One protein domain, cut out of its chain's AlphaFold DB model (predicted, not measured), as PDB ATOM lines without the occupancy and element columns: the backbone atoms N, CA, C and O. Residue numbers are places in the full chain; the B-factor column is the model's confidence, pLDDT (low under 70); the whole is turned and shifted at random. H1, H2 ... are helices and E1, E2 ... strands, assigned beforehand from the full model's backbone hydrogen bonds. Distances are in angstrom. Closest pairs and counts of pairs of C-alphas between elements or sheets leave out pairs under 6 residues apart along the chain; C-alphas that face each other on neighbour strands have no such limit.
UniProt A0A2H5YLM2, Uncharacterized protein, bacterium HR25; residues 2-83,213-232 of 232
ATOM      1  N   ARG A   2      32.901  13.063   9.018       81.31
ATOM      2  CA  ARG A   2      33.810  13.888   8.190       81.31
ATOM      3  C   ARG A   2      33.490  15.391   8.217       81.31
ATOM      4  O   ARG A   2      34.397  16.181   8.410       81.31
ATOM      5  N   LEU A   3      32.209  15.771   8.122       81.94
ATOM      6  CA  LEU A   3      31.789  17.180   8.225       81.94
ATOM      7  C   LEU A   3      32.120  17.809   9.589       81.94
ATOM      8  O   LEU A   3      32.548  18.951   9.639       81.94
ATOM      9  N   LEU A   4      31.970  17.048  10.681       88.62
ATOM     10  CA  LEU A   4      32.337  17.504  12.026       88.62
ATOM     11  C   LEU A   4      33.847  17.757  12.125       88.62
ATOM     12  O   LEU A   4      34.256  18.789  12.636       88.62
ATOM     13  N   ALA A   5      34.659  16.827  11.614       90.00
ATOM     14  CA  ALA A   5      36.112  16.961  11.610       90.00
ATOM     15  C   ALA A   5      36.582  18.139  10.746       90.00
ATOM     16  O   ALA A   5      37.415  18.911  11.199       90.00
ATOM     17  N   SER A   6      36.002  18.311   9.554       88.31
ATOM     18  CA  SER A   6      36.290  19.456   8.680       88.31
ATOM     19  C   SER A   6      35.939  20.773   9.366       88.31
ATOM     20  O   SER A   6      36.796  21.633   9.497       88.31
ATOM     21  N   GLY A   7      34.719  20.901   9.900       89.44
ATOM     22  CA  GLY A   7      34.303  22.128  10.578       89.44
ATOM     23  C   GLY A   7      35.093  22.422  11.858       89.44
ATOM     24  O   GLY A   7      35.197  23.578  12.258       89.44
ATOM     25  N   LEU A   8      35.658  21.398  12.506       90.88
ATOM     26  CA  LEU A   8      36.583  21.581  13.625       90.88
ATOM     27  C   LEU A   8      37.968  22.041  13.143       90.88
ATOM     28  O   LEU A   8      38.525  22.956  13.740       90.88
ATOM     29  N   ALA A   9      38.491  21.456  12.061       90.19
ATOM     30  CA  ALA A   9      39.760  21.861  11.456       90.19
ATOM     31  C   ALA A   9      39.719  23.320  10.973       90.19
ATOM     32  O   ALA A   9      40.640  24.085  11.254       90.19
ATOM     33  N   ASP A  10      38.612  23.733  10.348       89.06
ATOM     34  CA  ASP A  10      38.399  25.114   9.905       89.06
ATOM     35  C   ASP A  10      38.430  26.095  11.092       89.06
ATOM     36  O   ASP A  10      39.043  27.159  11.020       89.06
ATOM     37  N   ARG A  11      37.820  25.724  12.227       88.06
ATOM     38  CA  ARG A  11      37.829  26.534  13.464       88.06
ATOM     39  C   ARG A  11      39.198  26.598  14.141       88.06
ATOM     40  O   ARG A  11      39.467  27.562  14.849       88.06
ATOM     41  N   LEU A  12      40.036  25.588  13.920       83.44
ATOM     42  CA  LEU A  12      41.418  25.514  14.397       83.44
ATOM     43  C   LEU A  12      42.412  26.238  13.472       83.44
ATOM     44  O   LEU A  12      43.608  26.217  13.741       83.44
ATOM     45  N   GLY A  13      41.944  26.868  12.389       82.19
ATOM     46  CA  GLY A  13      42.802  27.589  11.446       82.19
ATOM     47  C   GLY A  13      43.565  26.690  10.468       82.19
ATOM     48  O   GLY A  13      44.436  27.181   9.765       82.19
ATOM     49  N   GLY A  14      43.247  25.392  10.396       77.94
ATOM     50  CA  GLY A  14      43.863  24.441   9.459       77.94
ATOM     51  C   GLY A  14      45.256  23.926   9.845       77.94
ATOM     52  O   GLY A  14      45.662  22.883   9.338       77.94
ATOM     53  N   ASP A  15      45.947  24.588  10.774       81.12
ATOM     54  CA  ASP A  15      47.312  24.226  11.191       81.12
ATOM     55  C   ASP A  15      47.358  23.069  12.204       81.12
ATOM     56  O   ASP A  15      48.398  22.435  12.385       81.12
ATOM     57  N   VAL A  16      46.232  22.763  12.857       87.69
ATOM     58  CA  VAL A  16      46.123  21.652  13.813       87.69
ATOM     59  C   VAL A  16      45.497  20.436  13.122       87.69
ATOM     60  O   VAL A  16      44.326  20.496  12.731       87.69
ATOM     61  N   PRO A  17      46.219  19.306  12.996       91.38
ATOM     62  CA  PRO A  17      45.673  18.090  12.406       91.38
ATOM     63  C   PRO A  17      44.453  17.569  13.176       91.38
ATOM     64  O   PRO A  17      44.502  17.344  14.386       91.38
ATOM     65  N   VAL A  18      43.353  17.311  12.463       93.44
ATOM     66  CA  VAL A  18      42.130  16.738  13.044       93.44
ATOM     67  C   VAL A  18      41.895  15.333  12.503       93.44
ATOM     68  O   VAL A  18      41.615  15.132  11.320       93.44
ATOM     69  N   GLY A  19      41.963  14.345  13.396       93.19
ATOM     70  CA  GLY A  19      41.630  12.950  13.113       93.19
ATOM     71  C   GLY A  19      40.252  12.555  13.645       93.19
ATOM     72  O   GLY A  19      39.775  13.086  14.644       93.19
ATOM     73  N   VAL A  20      39.617  11.570  13.005       95.25
ATOM     74  CA  VAL A  20      38.423  10.902  13.549       95.25
ATOM     75  C   VAL A  20      38.813   9.515  14.015       95.25
ATOM     76  O   VAL A  20      39.461   8.793  13.267       95.25
ATOM     77  N   ALA A  21      38.358   9.125  15.201       96.19
ATOM     78  CA  ALA A  21      38.469   7.769  15.713       96.19
ATOM     79  C   ALA A  21      37.092   7.228  16.104       96.19
ATOM     80  O   ALA A  21      36.217   7.974  16.548       96.19
ATOM     81  N   TYR A  22      36.913   5.919  15.960       95.50
ATOM     82  CA  TYR A  22      35.691   5.217  16.319       95.50
ATOM     83  C   TYR A  22      35.961   4.252  17.464       95.50
ATOM     84  O   TYR A  22      36.953   3.520  17.463       95.50
ATOM     85  N   LEU A  23      35.056   4.258  18.438       92.38
ATOM     86  CA  LEU A  23      35.126   3.381  19.601       92.38
ATOM     87  C   LEU A  23      34.848   1.921  19.219       92.38
ATOM     88  O   LEU A  23      35.478   1.006  19.734       92.38
ATOM     89  N   GLU A  24      33.939   1.717  18.264       88.62
ATOM     90  CA  GLU A  24      33.515   0.403  17.792       88.62
ATOM     91  C   GLU A  24      33.021   0.448  16.338       88.62
ATOM     92  O   GLU A  24      32.786   1.521  15.777       88.62
ATOM     93  N   ALA A  25      32.845  -0.740  15.743       89.88
ATOM     94  CA  ALA A  25      32.238  -1.022  14.430       89.88
ATOM     95  C   ALA A  25      32.895  -0.392  13.186       89.88
ATOM     96  O   ALA A  25      32.656  -0.854  12.072       89.88
ATOM     97  N   MET A  26      33.718   0.637  13.351       93.38
ATOM     98  CA  MET A  26      34.356   1.383  12.275       93.38
ATOM     99  C   MET A  26      35.845   1.588  12.554       93.38
ATOM    100  O   MET A  26      36.372   1.259  13.621       93.38
ATOM    101  N   ARG A  27      36.537   2.095  11.538       94.44
ATOM    102  CA  ARG A  27      37.961   2.412  11.553       94.44
ATOM    103  C   ARG A  27      38.172   3.864  11.106       94.44
ATOM    104  O   ARG A  27      37.367   4.360  10.312       94.44
ATOM    105  N   PRO A  28      39.229   4.535  11.590       96.69
ATOM    106  CA  PRO A  28      40.263   4.007  12.489       96.69
ATOM    107  C   PRO A  28      39.802   3.952  13.958       96.69
ATOM    108  O   PRO A  28      38.922   4.697  14.380       96.69
ATOM    109  N   THR A  29      40.389   3.047  14.736       97.50
ATOM    110  CA  THR A  29      40.344   3.047  16.206       97.50
ATOM    111  C   THR A  29      41.141   4.228  16.760       97.50
ATOM    112  O   THR A  29      41.940   4.837  16.044       97.50
ATOM    113  N   LEU A  30      40.988   4.535  18.055       97.12
ATOM    114  CA  LEU A  30      41.767   5.606  18.686       97.12
ATOM    115  C   LEU A  30      43.282   5.361  18.585       97.12
ATOM    116  O   LEU A  30      44.029   6.288  18.294       97.12
ATOM    117  N   ALA A  31      43.730   4.116  18.758       97.31
ATOM    118  CA  ALA A  31      45.146   3.768  18.661       97.31
ATOM    119  C   ALA A  31      45.699   3.906  17.232       97.31
ATOM    120  O   ALA A  31      46.832   4.347  17.058       97.31
ATOM    121  N   GLU A  32      44.919   3.542  16.209       98.00
ATOM    122  CA  GLU A  32      45.318   3.714  14.804       98.00
ATOM    123  C   GLU A  32      45.352   5.198  14.416       98.00
ATOM    124  O   GLU A  32      46.313   5.635  13.787       98.00
ATOM    125  N   ALA A  33      44.350   5.983  14.828       97.19
ATOM    126  CA  ALA A  33      44.331   7.425  14.588       97.19
ATOM    127  C   ALA A  33      45.506   8.122  15.290       97.19
ATOM    128  O   ALA A  33      46.212   8.904  14.662       97.19
ATOM    129  N   ALA A  34      45.773   7.791  16.557       97.44
ATOM    130  CA  ALA A  34      46.914   8.323  17.299       97.44
ATOM    131  C   ALA A  34      48.252   7.966  16.636       97.44
ATOM    132  O   ALA A  34      49.100   8.835  16.481       97.44
ATOM    133  N   ALA A  35      48.425   6.721  16.174       97.56
ATOM    134  CA  ALA A  35      49.643   6.308  15.477       97.56
ATOM    135  C   ALA A  35      49.893   7.122  14.195       97.56
ATOM    136  O   ALA A  35      51.041   7.448  13.899       97.56
ATOM    137  N   GLN A  36      48.836   7.474  13.455       96.31
ATOM    138  CA  GLN A  36      48.950   8.343  12.279       96.31
ATOM    139  C   GLN A  36      49.436   9.747  12.659       96.31
ATOM    140  O   GLN A  36      50.337  10.261  12.006       96.31
ATOM    141  N   GLN A  37      48.881  10.336  13.722       95.50
ATOM    142  CA  GLN A  37      49.261  11.678  14.184       95.50
ATOM    143  C   GLN A  37      50.692  11.709  14.741       95.50
ATOM    144  O   GLN A  37      51.494  12.553  14.354       95.50
ATOM    145  N   VAL A  38      51.055  10.736  15.579       95.94
ATOM    146  CA  VAL A  38      52.423  10.604  16.113       95.94
ATOM    147  C   VAL A  38      53.436  10.401  14.983       95.94
ATOM    148  O   VAL A  38      54.511  10.990  15.002       95.94
ATOM    149  N   GLY A  39      53.085   9.623  13.952       95.12
ATOM    150  CA  GLY A  39      53.922   9.449  12.762       95.12
ATOM    151  C   GLY A  39      54.148  10.736  11.956       95.12
ATOM    152  O   GLY A  39      55.098  10.801  11.182       95.12
ATOM    153  N   GLN A  40      53.311  11.757  12.153       93.44
ATOM    154  CA  GLN A  40      53.449  13.094  11.564       93.44
ATOM    155  C   GLN A  40      54.206  14.072  12.479       93.44
ATOM    156  O   GLN A  40      54.339  15.242  12.135       93.44
ATOM    157  N   GLY A  41      54.724  13.606  13.620       93.56
ATOM    158  CA  GLY A  41      55.481  14.426  14.565       93.56
ATOM    159  C   GLY A  41      54.632  15.112  15.635       93.56
ATOM    160  O   GLY A  41      55.155  15.965  16.343       93.56
ATOM    161  N   VAL A  42      53.351  14.750  15.778       94.25
ATOM    162  CA  VAL A  42      52.510  15.262  16.870       94.25
ATOM    163  C   VAL A  42      52.982  14.690  18.208       94.25
ATOM    164  O   VAL A  42      53.027  13.473  18.392       94.25
ATOM    165  N   ASP A  43      53.280  15.576  19.153       94.19
ATOM    166  CA  ASP A  43      53.696  15.273  20.528       94.19
ATOM    167  C   ASP A  43      52.600  15.556  21.573       94.19
ATOM    168  O   ASP A  43      52.713  15.114  22.718       94.19
ATOM    169  N   CYS A  44      51.493  16.194  21.170       95.31
ATOM    170  CA  CYS A  44      50.316  16.434  22.001       95.31
ATOM    171  C   CYS A  44      49.005  16.043  21.296       95.31
ATOM    172  O   CYS A  44      48.684  16.529  20.213       95.31
ATOM    173  N   LEU A  45      48.212  15.169  21.925       96.00
ATOM    174  CA  LEU A  45      46.899  14.733  21.447       96.00
ATOM    175  C   LEU A  45      45.770  15.199  22.362       96.00
ATOM    176  O   LEU A  45      45.655  14.762  23.510       96.00
ATOM    177  N   LEU A  46      44.853  15.979  21.789       96.19
ATOM    178  CA  LEU A  46      43.561  16.284  22.395       96.19
ATOM    179  C   LEU A  46      42.517  15.288  21.905       96.19
ATOM    180  O   LEU A  46      42.069  15.322  20.759       96.19
ATOM    181  N   VAL A  47      42.106  14.390  22.788       96.75
ATOM    182  CA  VAL A  47      41.066  13.409  22.502       96.75
ATOM    183  C   VAL A  47      39.744  13.964  23.011       96.75
ATOM    184  O   VAL A  47      39.477  13.914  24.205       96.75
ATOM    185  N   GLN A  48      38.892  14.477  22.120       96.56
ATOM    186  CA  GLN A  48      37.541  14.924  22.473       96.56
ATOM    187  C   GLN A  48      36.502  13.841  22.139       96.56
ATOM    188  O   GLN A  48      36.228  13.598  20.960       96.56
ATOM    189  N   PRO A  49      35.864  13.199  23.136       95.38
ATOM    190  CA  PRO A  49      34.802  12.238  22.873       95.38
ATOM    191  C   PRO A  49      33.574  12.919  22.256       95.38
ATOM    192  O   PRO A  49      33.022  13.867  22.820       95.38
ATOM    193  N   PHE A  50      33.089  12.393  21.130       95.44
ATOM    194  CA  PHE A  50      31.800  12.781  20.553       95.44
ATOM    195  C   PHE A  50      30.660  11.971  21.192       95.44
ATOM    196  O   PHE A  50      30.041  11.107  20.574       95.44
ATOM    197  N   LEU A  51      30.439  12.217  22.484       93.44
ATOM    198  CA  LEU A  51      29.463  11.536  23.337       93.44
ATOM    199  C   LEU A  51      28.593  12.589  24.025       93.44
ATOM    200  O   LEU A  51      29.096  13.656  24.364       93.44
ATOM    201  N   LEU A  52      27.305  12.301  24.242       92.25
ATOM    202  CA  LEU A  52      26.430  13.226  24.968       92.25
ATOM    203  C   LEU A  52      26.772  13.224  26.451       92.25
ATOM    204  O   LEU A  52      27.427  14.147  26.896       92.25
ATOM    205  N   GLY A  53      26.388  12.204  27.205       90.00
ATOM    206  CA  GLY A  53      26.590  12.190  28.653       90.00
ATOM    207  C   GLY A  53      27.434  11.035  29.157       90.00
ATOM    208  O   GLY A  53      28.104  10.322  28.403       90.00
ATOM    209  N   GLU A  54      27.373  10.872  30.467       85.69
ATOM    210  CA  GLU A  54      27.975   9.802  31.237       85.69
ATOM    211  C   GLU A  54      27.404   8.430  30.827       85.69
ATOM    212  O   GLU A  54      26.278   8.292  30.338       85.69
ATOM    213  N   GLY A  55      28.212   7.384  31.002       82.38
ATOM    214  CA  GLY A  55      27.859   6.023  30.612       82.38
ATOM    215  C   GLY A  55      29.083   5.125  30.473       82.38
ATOM    216  O   GLY A  55      30.155   5.428  30.995       82.38
ATOM    217  N   GLN A  56      28.932   4.023  29.737       85.31
ATOM    218  CA  GLN A  56      30.024   3.079  29.483       85.31
ATOM    219  C   GLN A  56      31.117   3.686  28.593       85.31
ATOM    220  O   GLN A  56      32.299   3.608  28.910       85.31
ATOM    221  N   HIS A  57      30.720   4.348  27.506       90.38
ATOM    222  CA  HIS A  57      31.656   4.845  26.498       90.38
ATOM    223  C   HIS A  57      32.635   5.920  27.002       90.38
ATOM    224  O   HIS A  57      33.801   5.864  26.617       90.38
ATOM    225  N   PRO A  58      32.259   6.865  27.892       90.62
ATOM    226  CA  PRO A  58      33.244   7.754  28.514       90.62
ATOM    227  C   PRO A  58      34.298   7.019  29.359       90.62
ATOM    228  O   PRO A  58      35.452   7.446  29.403       90.62
ATOM    229  N   LEU A  59      33.933   5.906  30.013       90.38
ATOM    230  CA  LEU A  59      34.888   5.076  30.760       90.38
ATOM    231  C   LEU A  59      35.843   4.351  29.807       90.38
ATOM    232  O   LEU A  59      37.050   4.353  30.029       90.38
ATOM    233  N   GLU A  60      35.321   3.796  28.712       93.62
ATOM    234  CA  GLU A  60      36.134   3.177  27.659       93.62
ATOM    235  C   GLU A  60      37.108   4.184  27.039       93.62
ATOM    236  O   GLU A  60      38.295   3.893  26.910       93.62
ATOM    237  N   ALA A  61      36.646   5.402  26.736       95.19
ATOM    238  CA  ALA A  61      37.494   6.475  26.225       95.19
ATOM    239  C   ALA A  61      38.633   6.827  27.197       95.19
ATOM    240  O   ALA A  61      39.761   7.055  26.760       95.19
ATOM    241  N   ARG A  62      38.373   6.809  28.514       95.69
ATOM    242  CA  ARG A  62      39.405   6.997  29.545       95.69
ATOM    243  C   ARG A  62      40.462   5.898  29.510       95.69
ATOM    244  O   ARG A  62      41.649   6.216  29.510       95.69
ATOM    245  N   CYS A  63      40.044   4.637  29.455       96.88
ATOM    246  CA  CYS A  63      40.966   3.506  29.361       96.88
ATOM    247  C   CYS A  63      41.806   3.574  28.080       96.88
ATOM    248  O   CYS A  63      43.016   3.372  28.123       96.88
ATOM    249  N   LEU A  64      41.185   3.917  26.949       97.56
ATOM    250  CA  LEU A  64      41.889   4.043  25.677       97.56
ATOM    251  C   LEU A  64      42.897   5.194  25.691       97.56
ATOM    252  O   LEU A  64      44.023   4.997  25.252       97.56
ATOM    253  N   ALA A  65      42.537   6.364  26.229       97.44
ATOM    254  CA  ALA A  65      43.465   7.486  26.368       97.44
ATOM    255  C   ALA A  65      44.658   7.134  27.270       97.44
ATOM    256  O   ALA A  65      45.791   7.493  26.957       97.44
ATOM    257  N   GLN A  66      44.422   6.391  28.356       98.00
ATOM    258  CA  GLN A  66      45.489   5.889  29.218       98.00
ATOM    259  C   GLN A  66      46.423   4.924  28.473       98.00
ATOM    260  O   GLN A  66      47.640   5.080  28.543       98.00
ATOM    261  N   ALA A  67      45.870   4.007  27.676       98.12
ATOM    262  CA  ALA A  67      46.661   3.099  26.851       98.12
ATOM    263  C   ALA A  67      47.522   3.836  25.804       98.12
ATOM    264  O   ALA A  67      48.608   3.367  25.471       98.12
ATOM    265  N   LEU A  68      47.086   5.000  25.292       98.31
ATOM    266  CA  LEU A  68      47.937   5.826  24.421       98.31
ATOM    267  C   LEU A  68      49.161   6.364  25.175       98.31
ATOM    268  O   LEU A  68      50.262   6.308  24.632       98.31
ATOM    269  N   ARG A  69      48.983   6.844  26.416       97.69
ATOM    270  CA  ARG A  69      50.086   7.359  27.253       97.69
ATOM    271  C   ARG A  69      51.116   6.277  27.564       97.69
ATOM    272  O   ARG A  69      52.311   6.529  27.526       97.69
ATOM    273  N   GLU A  70      50.650   5.062  27.840       97.81
ATOM    274  CA  GLU A  70      51.520   3.905  28.085       97.81
ATOM    275  C   GLU A  70      52.274   3.483  26.821       97.81
ATOM    276  O   GLU A  70      53.453   3.136  26.880       97.81
ATOM    277  N   ARG A  71      51.608   3.539  25.662       97.75
ATOM    278  CA  ARG A  71      52.204   3.178  24.373       97.75
ATOM    279  C   ARG A  71      53.236   4.196  23.884       97.75
ATOM    280  O   ARG A  71      54.211   3.793  23.251       97.75
ATOM    281  N   TRP A  72      53.028   5.484  24.149       97.75
ATOM    282  CA  TRP A  72      53.931   6.568  23.758       97.75
ATOM    283  C   TRP A  72      54.242   7.472  24.962       97.75
ATOM    284  O   TRP A  72      53.580   8.489  25.142       97.75
ATOM    285  N   PRO A  73      55.272   7.155  25.771       94.12
ATOM    286  CA  PRO A  73      55.578   7.910  26.992       94.12
ATOM    287  C   PRO A  73      55.926   9.393  26.785       94.12
ATOM    288  O   PRO A  73      55.793  10.181  27.714       94.12
ATOM    289  N   GLY A  74      56.380   9.776  25.584       93.75
ATOM    290  CA  GLY A  74      56.658  11.173  25.220       93.75
ATOM    291  C   GLY A  74      55.450  11.941  24.674       93.75
ATOM    292  O   GLY A  74      55.586  13.114  24.355       93.75
ATOM    293  N   LEU A  75      54.293  11.289  24.533       96.25
ATOM    294  CA  LEU A  75      53.077  11.884  23.988       96.25
ATOM    295  C   LEU A  75      52.220  12.448  25.119       96.25
ATOM    296  O   LEU A  75      51.705  11.704  25.960       96.25
ATOM    297  N   GLN A  76      51.995  13.757  25.112       96.44
ATOM    298  CA  GLN A  76      50.992  14.365  25.971       96.44
ATOM    299  C   GLN A  76      49.603  13.971  25.453       96.44
ATOM    300  O   GLN A  76      49.292  14.139  24.279       96.44
ATOM    301  N   VAL A  77      48.753  13.415  26.318       97.06
ATOM    302  CA  VAL A  77      47.385  13.021  25.943       97.06
ATOM    303  C   VAL A  77      46.402  13.657  26.912       97.06
ATOM    304  O   VAL A  77      46.362  13.281  28.089       97.06
ATOM    305  N   ALA A  78      45.573  14.567  26.411       96.94
ATOM    306  CA  ALA A  78      44.471  15.179  27.145       96.94
ATOM    307  C   ALA A  78      43.138  14.578  26.679       96.94
ATOM    308  O   ALA A  78      42.919  14.384  25.485       96.94
ATOM    309  N   LEU A  79      42.248  14.256  27.621       97.00
ATOM    310  CA  LEU A  79      40.942  13.664  27.323       97.00
ATOM    311  C   LEU A  79      39.823  14.611  27.741       97.00
ATOM    312  O   LEU A  79      39.680  14.930  28.919       97.00
ATOM    313  N   GLY A  80      38.996  14.975  26.769       95.69
ATOM    314  CA  GLY A  80      37.810  15.799  26.934       95.69
ATOM    315  C   GLY A  80      36.684  15.137  27.705       95.69
ATOM    316  O   GLY A  80      36.554  13.911  27.778       95.69
ATOM    317  N   ARG A  81      35.809  15.986  28.238       93.75
ATOM    318  CA  ARG A  81      34.542  15.571  28.842       93.75
ATOM    319  C   ARG A  81      33.474  15.359  27.758       93.75
ATOM    320  O   ARG A  81      33.568  15.966  26.688       93.75
ATOM    321  N   PRO A  82      32.444  14.530  28.010       94.88
ATOM    322  CA  PRO A  82      31.264  14.465  27.149       94.88
ATOM    323  C   PRO A  82      30.611  15.844  26.923       94.88
ATOM    324  O   PRO A  82      30.829  16.804  27.665       94.88
ATOM    325  N   LEU A  83      29.802  15.953  25.871       96.00
ATOM    326  CA  LEU A  83      29.202  17.214  25.421       96.00
ATOM    327  C   LEU A  83      28.073  17.715  26.334       96.00
ATOM    328  O   LEU A  83      27.786  18.912  26.359       96.00
ATOM    329  N   GLU A 213      26.476  22.789  12.373       92.00
ATOM    330  CA  GLU A 213      27.442  23.800  12.813       92.00
ATOM    331  C   GLU A 213      27.352  24.142  14.307       92.00
ATOM    332  O   GLU A 213      28.371  24.473  14.918       92.00
ATOM    333  N   ARG A 214      26.164  24.024  14.914       94.06
ATOM    334  CA  ARG A 214      25.950  24.330  16.329       94.06
ATOM    335  C   ARG A 214      26.510  23.214  17.198       94.06
ATOM    336  O   ARG A 214      27.218  23.493  18.158       94.06
ATOM    337  N   ILE A 215      26.272  21.953  16.830       95.00
ATOM    338  CA  ILE A 215      26.911  20.802  17.484       95.00
ATOM    339  C   ILE A 215      28.433  20.858  17.310       95.00
ATOM    340  O   ILE A 215      29.162  20.630  18.276       95.00
ATOM    341  N   THR A 216      28.924  21.232  16.125       94.69
ATOM    342  CA  THR A 216      30.357  21.480  15.897       94.69
ATOM    343  C   THR A 216      30.890  22.571  16.826       94.69
ATOM    344  O   THR A 216      31.979  22.414  17.369       94.69
ATOM    345  N   ALA A 217      30.125  23.637  17.080       94.69
ATOM    346  CA  ALA A 217      30.504  24.675  18.037       94.69
ATOM    347  C   ALA A 217      30.592  24.150  19.483       94.69
ATOM    348  O   ALA A 217      31.510  24.531  20.204       94.69
ATOM    349  N   VAL A 218      29.705  23.236  19.905       96.62
ATOM    350  CA  VAL A 218      29.815  22.582  21.228       96.62
ATOM    351  C   VAL A 218      31.104  21.763  21.328       96.62
ATOM    352  O   VAL A 218      31.818  21.854  22.324       96.62
ATOM    353  N   VAL A 219      31.414  20.970  20.298       95.94
ATOM    354  CA  VAL A 219      32.647  20.166  20.249       95.94
ATOM    355  C   VAL A 219      33.877  21.067  20.279       95.94
ATOM    356  O   VAL A 219      34.818  20.790  21.017       95.94
ATOM    357  N   TRP A 220      33.849  22.159  19.520       94.88
ATOM    358  CA  TRP A 220      34.904  23.163  19.502       94.88
ATOM    359  C   TRP A 220      35.159  23.757  20.889       94.88
ATOM    360  O   TRP A 220      36.301  23.756  21.336       94.88
ATOM    361  N   GLU A 221      34.124  24.195  21.608       95.88
ATOM    362  CA  GLU A 221      34.315  24.739  22.957       95.88
ATOM    363  C   GLU A 221      34.892  23.698  23.927       95.88
ATOM    364  O   GLU A 221      35.784  24.032  24.702       95.88
ATOM    365  N   ARG A 222      34.510  22.416  23.819       95.75
ATOM    366  CA  ARG A 222      35.161  21.350  24.603       95.75
ATOM    367  C   ARG A 222      36.641  21.159  24.262       95.75
ATOM    368  O   ARG A 222      37.451  20.948  25.158       95.75
ATOM    369  N   VAL A 223      37.011  21.256  22.985       94.50
ATOM    370  CA  VAL A 223      38.423  21.216  22.573       94.50
ATOM    371  C   VAL A 223      39.183  22.426  23.125       94.50
ATOM    372  O   VAL A 223      40.294  22.265  23.620       94.50
ATOM    373  N   ARG A 224      38.582  23.622  23.120       92.94
ATOM    374  CA  ARG A 224      39.191  24.825  23.714       92.94
ATOM    375  C   ARG A 224      39.370  24.722  25.224       92.94
ATOM    376  O   ARG A 224      40.342  25.264  25.739       92.94
ATOM    377  N   GLU A 225      38.438  24.086  25.934       94.00
ATOM    378  CA  GLU A 225      38.588  23.806  27.367       94.00
ATOM    379  C   GLU A 225      39.865  22.996  27.616       94.00
ATOM    380  O   GLU A 225      40.691  23.418  28.417       94.00
ATOM    381  N   LEU A 226      40.074  21.910  26.859       92.81
ATOM    382  CA  LEU A 226      41.300  21.110  26.948       92.81
ATOM    383  C   LEU A 226      42.548  21.912  26.597       92.81
ATOM    384  O   LEU A 226      43.563  21.782  27.264       92.81
ATOM    385  N   TRP A 227      42.473  22.736  25.552       90.25
ATOM    386  CA  TRP A 227      43.605  23.549  25.119       90.25
ATOM    387  C   TRP A 227      44.069  24.499  26.232       90.25
ATOM    388  O   TRP A 227      45.247  24.538  26.572       90.25
ATOM    389  N   ARG A 228      43.122  25.192  26.877       90.12
ATOM    390  CA  ARG A 228      43.401  26.083  28.016       90.12
ATOM    391  C   ARG A 228      43.951  25.340  29.231       90.12
ATOM    392  O   ARG A 228      44.770  25.899  29.945       90.12
ATOM    393  N   GLU A 229      43.493  24.112  29.474       88.94
ATOM    394  CA  GLU A 229      44.006  23.258  30.558       88.94
ATOM    395  C   GLU A 229      45.470  22.831  30.333       88.94
ATOM    396  O   GLU A 229      46.120  22.426  31.291       88.94
ATOM    397  N   LEU A 230      45.991  22.900  29.100       85.00
ATOM    398  CA  LEU A 230      47.386  22.564  28.782       85.00
ATOM    399  C   LEU A 230      48.312  23.781  28.707       85.00
ATOM    400  O   LEU A 230      49.517  23.629  28.890       85.00
ATOM    401  N   GLU A 231      47.771  24.960  28.398       83.19
ATOM    402  CA  GLU A 231      48.520  26.226  28.372       83.19
ATOM    403  C   GLU A 231      48.703  26.851  29.766       83.19
ATOM    404  O   GLU A 231      49.572  27.710  29.934       83.19
ATOM    405  N   GLY A 232      47.869  26.460  30.737       65.44
ATOM    406  CA  GLY A 232      47.912  26.928  32.128       65.44
ATOM    407  C   GLY A 232      48.702  26.009  33.048       65.44
ATOM    408  O   GLY A 232      49.372  26.556  33.952       65.44
TER     409      GLY A 232
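AT A GLANCE: This is residues 2 to 83 and 213 to 232 of the 232 residues of an uncharacterized protein of bacterium HR25 (UniProt A0A2H5YLM2). A small parallel sheet of two short strands, E1 and E2, stands at the core between helices, with H2 and H3 over one face and the second part of H4, residues 222 to 230, over the other. H1 packs on the first part of H4, residues 213 to 220, and a long unnamed link, residues 12 to 29, runs from H1 to H2. The printed part has 102 residues with four named helices and two named strands in the order H1, H2, E1, H3, E2, H4, and its class is mostly helix. It is compact, with a radius of gyration of the C-alphas of 13.0 A, and rounded, with spans of 34 by 32 by 30 A.

IN THESE COORDINATES: Strand E1 is residues 44 to 47, with C-alpha 44 at (50.316, 16.434, 22.001), and strand E2 is residues 76 to 79. Helix H3, residues 56 to 71, measures 22.8 A from first to last C-alpha, and H2 is residues 30 to 39, 14.1 A long. H4, residues 213 to 231, is the longest helix at 26.3 A and ends with C-alpha 231 at (48.520, 26.226, 28.372). H1, residues 2 to 11, is 14.3 A long and begins with C-alpha 2 at (33.810, 13.888, 8.190).

HOW THE PARTS SIT: E1 and E2 are parallel neighbours, with 14 degrees between their directions; N 45 and O 76 are 2.8 A apart and N 78 and O 45 are 2.9 A apart, both within hydrogen-bond range. E1, H3 and E2 form a strand-helix-strand unit, two parallel neighbour strands with a helix between them in the chain, and its crossover is right-handed. The closest C-alphas of H3 and E2 are those of Arg 69 and Val 77, 6.4 A apart. H3 touches H2 with residues 64 to 68 alone; the closest C-alphas, those of Ala 31 and Leu 68, are 6.7 A apart. H2 and H3 run the same way at a shallow tilt of 33 degrees, only just short of steep. The closest C-alphas of H2 and E1 are those of Ala 34 and Leu 45, 7.6 A apart. The closest C-alphas of H4 and E2 are those of Ala 78 and Leu 226, 6.7 A apart. H4 touches H1 with residues 213 to 220 alone; the closest C-alphas, those of Leu 4 and Thr 216, are 5.9 A apart. H1 and H4 run the same way at a steep tilt of 54 degrees. H3 and H4 are apart, and so are H2 and H4. In H1, H2, H3 and H4 every O i to N i+4 pair is within hydrogen-bond range.

THE WHOLE: The two C-alphas farthest apart are those of Ala 25 and Gly 232, at 36.6 A. Residues 84 to 212 are cut out, and C-alphas 83 and 213 are 14.3 A apart across the cut. Of the links that are printed whole, H1 to H2 is long, with 18 residues, while H2 to E1 and H3 to E2 are tight and E1 to H3 is short. The mean pLDDT of the printed part is 92.8, and residue 232, the chain's last, is the one printed residue under 70.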